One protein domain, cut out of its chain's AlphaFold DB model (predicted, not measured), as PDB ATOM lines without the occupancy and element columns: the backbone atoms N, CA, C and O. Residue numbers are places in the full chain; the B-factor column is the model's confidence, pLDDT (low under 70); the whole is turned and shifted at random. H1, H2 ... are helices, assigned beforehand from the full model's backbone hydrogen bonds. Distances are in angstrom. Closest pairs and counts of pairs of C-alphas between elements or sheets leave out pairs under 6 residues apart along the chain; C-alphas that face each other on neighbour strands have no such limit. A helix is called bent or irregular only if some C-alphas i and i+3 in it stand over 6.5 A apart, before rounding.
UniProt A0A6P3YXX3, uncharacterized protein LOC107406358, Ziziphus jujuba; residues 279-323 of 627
ATOM      1  N   ASN A 279       2.716   9.775  44.487       50.97
ATOM      2  CA  ASN A 279       3.786   9.113  43.752       50.97
ATOM      3  C   ASN A 279       4.867  10.113  43.305       50.97
ATOM      4  O   ASN A 279       4.896  10.581  42.169       50.97
ATOM      5  N   ALA A 280       5.832  10.371  44.191       52.50
ATOM      6  CA  ALA A 280       7.027  11.170  43.902       52.50
ATOM      7  C   ALA A 280       7.778  10.722  42.624       52.50
ATOM      8  O   ALA A 280       8.391  11.536  41.934       52.50
ATOM      9  N   ALA A 281       7.715   9.426  42.295       54.41
ATOM     10  CA  ALA A 281       8.326   8.858  41.098       54.41
ATOM     11  C   ALA A 281       7.598   9.239  39.794       54.41
ATOM     12  O   ALA A 281       8.266   9.498  38.794       54.41
ATOM     13  N   SER A 282       6.259   9.320  39.775       60.69
ATOM     14  CA  SER A 282       5.522   9.633  38.539       60.69
ATOM     15  C   SER A 282       5.680  11.100  38.141       60.69
ATOM     16  O   SER A 282       5.850  11.388  36.958       60.69
ATOM     17  N   THR A 283       5.727  12.020  39.108       69.25
ATOM     18  CA  THR A 283       6.036  13.439  38.869       69.25
ATOM     19  C   THR A 283       7.437  13.617  38.278       69.25
ATOM     20  O   THR A 283       7.604  14.330  37.289       69.25
ATOM     21  N   LEU A 284       8.442  12.933  38.835       74.81
ATOM     22  CA  LEU A 284       9.830  12.981  38.360       74.81
ATOM     23  C   LEU A 284       9.978  12.410  36.934       74.81
ATOM     24  O   LEU A 284      10.622  13.025  36.084       74.81
ATOM     25  N   GLU A 285       9.334  11.273  36.656       77.94
ATOM     26  CA  GLU A 285       9.299  10.621  35.337       77.94
ATOM     27  C   GLU A 285       8.551  11.466  34.283       77.94
ATOM     28  O   GLU A 285       8.974  11.542  33.125       77.94
ATOM     29  N   LEU A 286       7.463  12.141  34.675       76.19
ATOM     30  CA  LEU A 286       6.687  13.029  33.805       76.19
ATOM     31  C   LEU A 286       7.496  14.264  33.387       76.19
ATOM     32  O   LEU A 286       7.542  14.589  32.200       76.19
ATOM     33  N   TRP A 287       8.166  14.931  34.334       77.12
ATOM     34  CA  TRP A 287       9.023  16.082  34.026       77.12
ATOM     35  C   TRP A 287      10.279  15.690  33.244       77.12
ATOM     36  O   TRP A 287      10.686  16.426  32.346       77.12
ATOM     37  N   HIS A 288      10.844  14.505  33.498       82.50
ATOM     38  CA  HIS A 288      11.906  13.949  32.660       82.50
ATOM     39  C   HIS A 288      11.463  13.813  31.195       82.50
ATOM     40  O   HIS A 288      12.160  14.295  30.305       82.50
ATOM     41  N   LYS A 289      10.290  13.225  30.927       77.56
ATOM     42  CA  LYS A 289       9.760  13.096  29.557       77.56
ATOM     43  C   LYS A 289       9.474  14.458  28.919       77.56
ATOM     44  O   LYS A 289       9.967  14.729  27.828       77.56
ATOM     45  N   ARG A 290       8.751  15.341  29.619       75.88
ATOM     46  CA  ARG A 290       8.346  16.665  29.106       75.88
ATOM     47  C   ARG A 290       9.515  17.590  28.751       75.88
ATOM     48  O   ARG A 290       9.395  18.355  27.807       75.88
ATOM     49  N   MET A 291      10.638  17.525  29.469       70.25
ATOM     50  CA  MET A 291      11.775  18.444  29.267       70.25
ATOM     51  C   MET A 291      12.870  17.913  28.316       70.25
ATOM     52  O   MET A 291      14.005  18.386  28.367       70.25
ATOM     53  N   GLY A 292      12.581  16.910  27.477       76.94
ATOM     54  CA  GLY A 292      13.573  16.346  26.544       76.94
ATOM     55  C   GLY A 292      14.565  15.374  27.200       76.94
ATOM     56  O   GLY A 292      15.759  15.349  26.884       76.94
ATOM     57  N   HIS A 293      14.081  14.567  28.145       83.81
ATOM     58  CA  HIS A 293      14.851  13.538  28.848       83.81
ATOM     59  C   HIS A 293      16.132  14.025  29.573       83.81
ATOM     60  O   HIS A 293      17.182  13.375  29.462       83.81
ATOM     61  N   PRO A 294      16.131  15.150  30.318       79.12
ATOM     62  CA  PRO A 294      17.306  15.603  31.058       79.12
ATOM     63  C   PRO A 294      17.574  14.694  32.269       79.12
ATOM     64  O   PRO A 294      16.687  13.987  32.748       79.12
ATOM     65  N   SER A 295      18.816  14.685  32.762       81.69
ATOM     66  CA  SER A 295      19.202  13.807  33.879       81.69
ATOM     67  C   SER A 295      18.444  14.134  35.173       81.69
ATOM     68  O   SER A 295      18.074  15.286  35.393       81.69
ATOM     69  N   GLU A 296      18.288  13.151  36.068       82.62
ATOM     70  CA  GLU A 296      17.610  13.322  37.366       82.62
ATOM     71  C   GLU A 296      18.116  14.552  38.147       82.62
ATOM     72  O   GLU A 296      17.318  15.303  38.705       82.62
ATOM     73  N   LYS A 297      19.433  14.808  38.114       79.44
ATOM     74  CA  LYS A 297      20.070  15.969  38.757       79.44
ATOM     75  C   LYS A 297      19.562  17.314  38.234       79.44
ATOM     76  O   LYS A 297      19.545  18.269  38.994       79.44
ATOM     77  N   VAL A 298      19.180  17.387  36.958       77.94
ATOM     78  CA  VAL A 298      18.634  18.594  36.316       77.94
ATOM     79  C   VAL A 298      17.134  18.706  36.579       77.94
ATOM     80  O   VAL A 298      16.660  19.790  36.897       77.94
ATOM     81  N   VAL A 299      16.388  17.595  36.531       78.75
ATOM     82  CA  VAL A 299      14.948  17.603  36.861       78.75
ATOM     83  C   VAL A 299      14.718  18.049  38.312       78.75
ATOM     84  O   VAL A 299      13.804  18.823  38.580       78.75
ATOM     85  N   LYS A 300      15.593  17.647  39.244       78.69
ATOM     86  CA  LYS A 300      15.557  18.066  40.657       78.69
ATOM     87  C   LYS A 300      15.992  19.519  40.924       78.69
ATOM     88  O   LYS A 300      15.964  19.933  42.077       78.69
ATOM     89  N   LEU A 301      16.342  20.305  39.899       76.62
ATOM     90  CA  LEU A 301      16.496  21.765  40.032       76.62
ATOM     91  C   LEU A 301      15.145  22.505  40.001       76.62
ATOM     92  O   LEU A 301      15.077  23.663  40.409       76.62
ATOM     93  N   LEU A 302      14.069  21.850  39.543       72.38
ATOM     94  CA  LEU A 302      12.714  22.402  39.593       72.38
ATOM     95  C   LEU A 302      12.228  22.504  41.054       72.38
ATOM     96  O   LEU A 302      12.204  21.475  41.737       72.38
ATOM     97  N   PRO A 303      11.742  23.671  41.528       62.28
ATOM     98  CA  PRO A 303      11.256  23.831  42.904       62.28
ATOM     99  C   PRO A 303      10.127  22.865  43.307       62.28
ATOM    100  O   PRO A 303      10.059  22.448  44.459       62.28
ATOM    101  N   LEU A 304       9.279  22.447  42.358       61.91
ATOM    102  CA  LEU A 304       8.195  21.478  42.586       61.91
ATOM    103  C   LEU A 304       8.680  20.012  42.679       61.91
ATOM    104  O   LEU A 304       7.887  19.122  42.983       61.91
ATOM    105  N   VAL A 305       9.949  19.731  42.363       66.31
ATOM    106  CA  VAL A 305      10.475  18.363  42.165       66.31
ATOM    107  C   VAL A 305      11.735  18.090  43.005       66.31
ATOM    108  O   VAL A 305      12.047  16.935  43.293       66.31
ATOM    109  N   SER A 306      12.433  19.136  43.456       63.38
ATOM    110  CA  SER A 306      13.644  19.079  44.290       63.38
ATOM    111  C   SER A 306      13.481  18.239  45.565       63.38
ATOM    112  O   SER A 306      14.335  17.410  45.876       63.38
ATOM    113  N   ASN A 307      12.353  18.397  46.262       61.22
ATOM    114  CA  ASN A 307      12.055  17.726  47.534       61.22
ATOM    115  C   ASN A 307      11.548  16.275  47.382       61.22
ATOM    116  O   ASN A 307      11.277  15.600  48.380       61.22
ATOM    117  N   LEU A 308      11.407  15.760  46.155       66.00
ATOM    118  CA  LEU A 308      10.870  14.421  45.913       66.00
ATOM    119  C   LEU A 308      11.924  13.328  46.148       66.00
ATOM    120  O   LEU A 308      12.891  13.184  45.397       66.00
ATOM    121  N   LYS A 309      11.668  12.464  47.140       60.62
ATOM    122  CA  LYS A 309      12.493  11.287  47.496       60.62
ATOM    123  C   LYS A 309      12.450  10.129  46.472       60.62
ATOM    124  O   LYS A 309      12.807   9.004  46.804       60.62
ATOM    125  N   GLY A 310      12.020  10.382  45.235       63.78
ATOM    126  CA  GLY A 310      12.088   9.416  44.132       63.78
ATOM    127  C   GLY A 310      13.450   9.438  43.430       63.78
ATOM    128  O   GLY A 310      14.144  10.453  43.455       63.78
ATOM    129  N   SER A 311      13.813   8.343  42.762       66.81
ATOM    130  CA  SER A 311      14.840   8.331  41.709       66.81
ATOM    131  C   SER A 311      14.154   8.117  40.361       66.81
ATOM    132  O   SER A 311      13.070   7.535  40.299       66.81
ATOM    133  N   LEU A 312      14.749   8.640  39.293       72.38
ATOM    134  CA  LEU A 312      14.233   8.520  37.937       72.38
ATOM    135  C   LEU A 312      14.344   7.067  37.456       72.38
ATOM    136  O   LEU A 312      15.315   6.378  37.785       72.38
ATOM    137  N   ASN A 313      13.397   6.599  36.638       68.88
ATOM    138  CA  ASN A 313      13.513   5.256  36.089       68.88
ATOM    139  C   ASN A 313      14.711   5.170  35.127       68.88
ATOM    140  O   ASN A 313      14.728   5.777  34.055       68.88
ATOM    141  N   LYS A 314      15.713   4.365  35.496       65.88
ATOM    142  CA  LYS A 314      16.884   4.085  34.651       65.88
ATOM    143  C   LYS A 314      16.496   3.413  33.330       65.88
ATOM    144  O   LYS A 314      17.224   3.557  32.357       65.88
ATOM    145  N   ALA A 315      15.348   2.732  33.283       66.69
ATOM    146  CA  ALA A 315      14.829   2.041  32.107       66.69
ATOM    147  C   ALA A 315      14.080   2.952  31.110       66.69
ATOM    148  O   ALA A 315      13.181   2.503  30.405       66.69
ATOM    149  N   CYS A 316      14.426   4.241  31.031       79.62
ATOM    150  CA  CYS A 316      13.882   5.112  29.997       79.62
ATOM    151  C   CYS A 316      14.493   4.763  28.624       79.62
ATOM    152  O   CYS A 316      15.645   5.096  28.344       79.62
ATOM    153  N   GLU A 317      13.706   4.124  27.755       77.31
ATOM    154  CA  GLU A 317      14.108   3.656  26.415       77.31
ATOM    155  C   GLU A 317      14.800   4.742  25.578       77.31
ATOM    156  O   GLU A 317      15.857   4.510  24.990       77.31
ATOM    157  N   ILE A 318      14.256   5.963  25.590       76.12
ATOM    158  CA  ILE A 318      14.799   7.110  24.849       76.12
ATOM    159  C   ILE A 318      16.180   7.512  25.398       76.12
ATOM    160  O   ILE A 318      17.087   7.807  24.619       76.12
ATOM    161  N   CYS A 319      16.409   7.420  26.714       80.44
ATOM    162  CA  CYS A 319      17.750   7.585  27.290       80.44
ATOM    163  C   CYS A 319      18.696   6.440  26.898       80.44
ATOM    164  O   CYS A 319      19.832   6.714  26.511       80.44
ATOM    165  N   PHE A 320      18.247   5.180  26.920       70.50
ATOM    166  CA  PHE A 320      19.050   4.055  26.419       70.50
ATOM    167  C   PHE A 320      19.374   4.171  24.921       70.50
ATOM    168  O   PHE A 320      20.346   3.588  24.449       70.50
ATOM    169  N   HIS A 321      18.564   4.889  24.143       68.69
ATOM    170  CA  HIS A 321      18.757   5.024  22.701       68.69
ATOM    171  C   HIS A 321      19.566   6.261  22.298       68.69
ATOM    172  O   HIS A 321      20.293   6.181  21.308       68.69
ATOM    173  N   ALA A 322      19.481   7.359  23.058       68.94
ATOM    174  CA  ALA A 322      20.147   8.628  22.751       68.94
ATOM    175  C   ALA A 322      21.338   8.976  23.668       68.94
ATOM    176  O   ALA A 322      22.143   9.832  23.310       68.94
ATOM    177  N   LYS A 323      21.450   8.368  24.861       66.94
ATOM    178  CA  LYS A 323      22.417   8.764  25.912       66.94
ATOM    179  C   LYS A 323      23.227   7.601  26.500       66.94
ATOM    180  O   LYS A 323      23.956   7.808  27.467       66.94
TER     181      LYS A 323
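This is residues 279 to 323 of the 627 residues of the protein "uncharacterized protein LOC107406358" of Ziziphus jujuba (UniProt A0A6P3YXX3). A helix of a few turns, H1, with the short helix H2 packed on it makes one part of the domain, and a long stretch with no named element, residues 300 to 316, loops round beyond H2 and then runs lengthwise to a small helix, H3, at the other end. The longest axis runs between that loop, near Asn 307, and H3, which touches neither of the other two helices. The printed part has 45 residues, with three named helices in the order H1, H2, H3 along the chain and no named strand; the class is all helix, with 21 of the 45 residues, under half, in named elements. The whole is compact, with a radius of gyration of the C-alphas of 9.8 A, yet its outline is elongated, with spans of 29 by 17 by 15 A.

From the first printed residue, Asn 279, the backbone enters H1, residues 280 to 290, the longest helix by residues. A tight link of 5 residues, 291 to 295, joins it to H2, residues 296 to 299. H1 and H2 touch, with 5 pairs of C-alphas within 8 A. Their closest C-alphas are those of His 288 and Val 299, 6.3 A apart, and their centres are 10.3 A apart. A long link of 17 residues, 300 to 316, then leads to H3, residues 317 to 322. H3 is apart from H2, although it follows H2 in the chain. H1 and H3 are apart too, with no C-alpha of the one within 8 A of the other. In the backbones of H1 and H3, every pair of O of residue i and N of residue i+4 is within hydrogen-bond range. H2, with 4 residues, is too short for such a pair; its one pair of O of residue i and N of residue i+3 is within range.

H1 runs from C-alpha 280 at (7.027, 11.170, 43.902) to C-alpha 290 at (8.346, 16.665, 29.106), and its first and last C-alphas are 15.8 A apart. Along it z falls from 43.902 to 29.106. H2, from Glu 296 to Val 299, measures 5.1 A from first to last C-alpha and ends with C-alpha 299 at (14.948, 17.603, 36.861). In the long link, C-alpha 307 is printed at (12.055, 17.726, 47.534) and C-alpha 316 at (13.882, 5.112, 29.997); between these two residues the stretch passes from high z to lower z. H3, from Glu 317 to Ala 322, measures 8.6 A from first to last C-alpha and ends with C-alpha 322 at (20.147, 8.628, 22.751). No helix is bent or irregular. Lys 323, the last printed residue, follows H3.

The two C-alphas farthest apart are those of Asn 307, in the long link, and His 321, in H3, at 28.7 A. The first and last printed C-alphas, those of Asn 279 and Lys 323, are 25.8 A apart. The printed part, residues 279 to 323 of a full chain of 627 residues, has no cut. The link from H1 to H2 is tight and the link from H2 to H3 is long; the C-alphas of the long one lie 5 to 13 A from the mean of all C-alphas. The mean pLDDT of the printed part is 71.2, and by helix it is 71 for H1, 80 for H2 and 74 for H3. In this model 20 residues are under 70: residues 279 to 283, of which 280 to 283 belong to H1; residues 303 to 311 and 313 to 315, in the long link; and residues 321 to 323, of which 321 and 322 belong to H3.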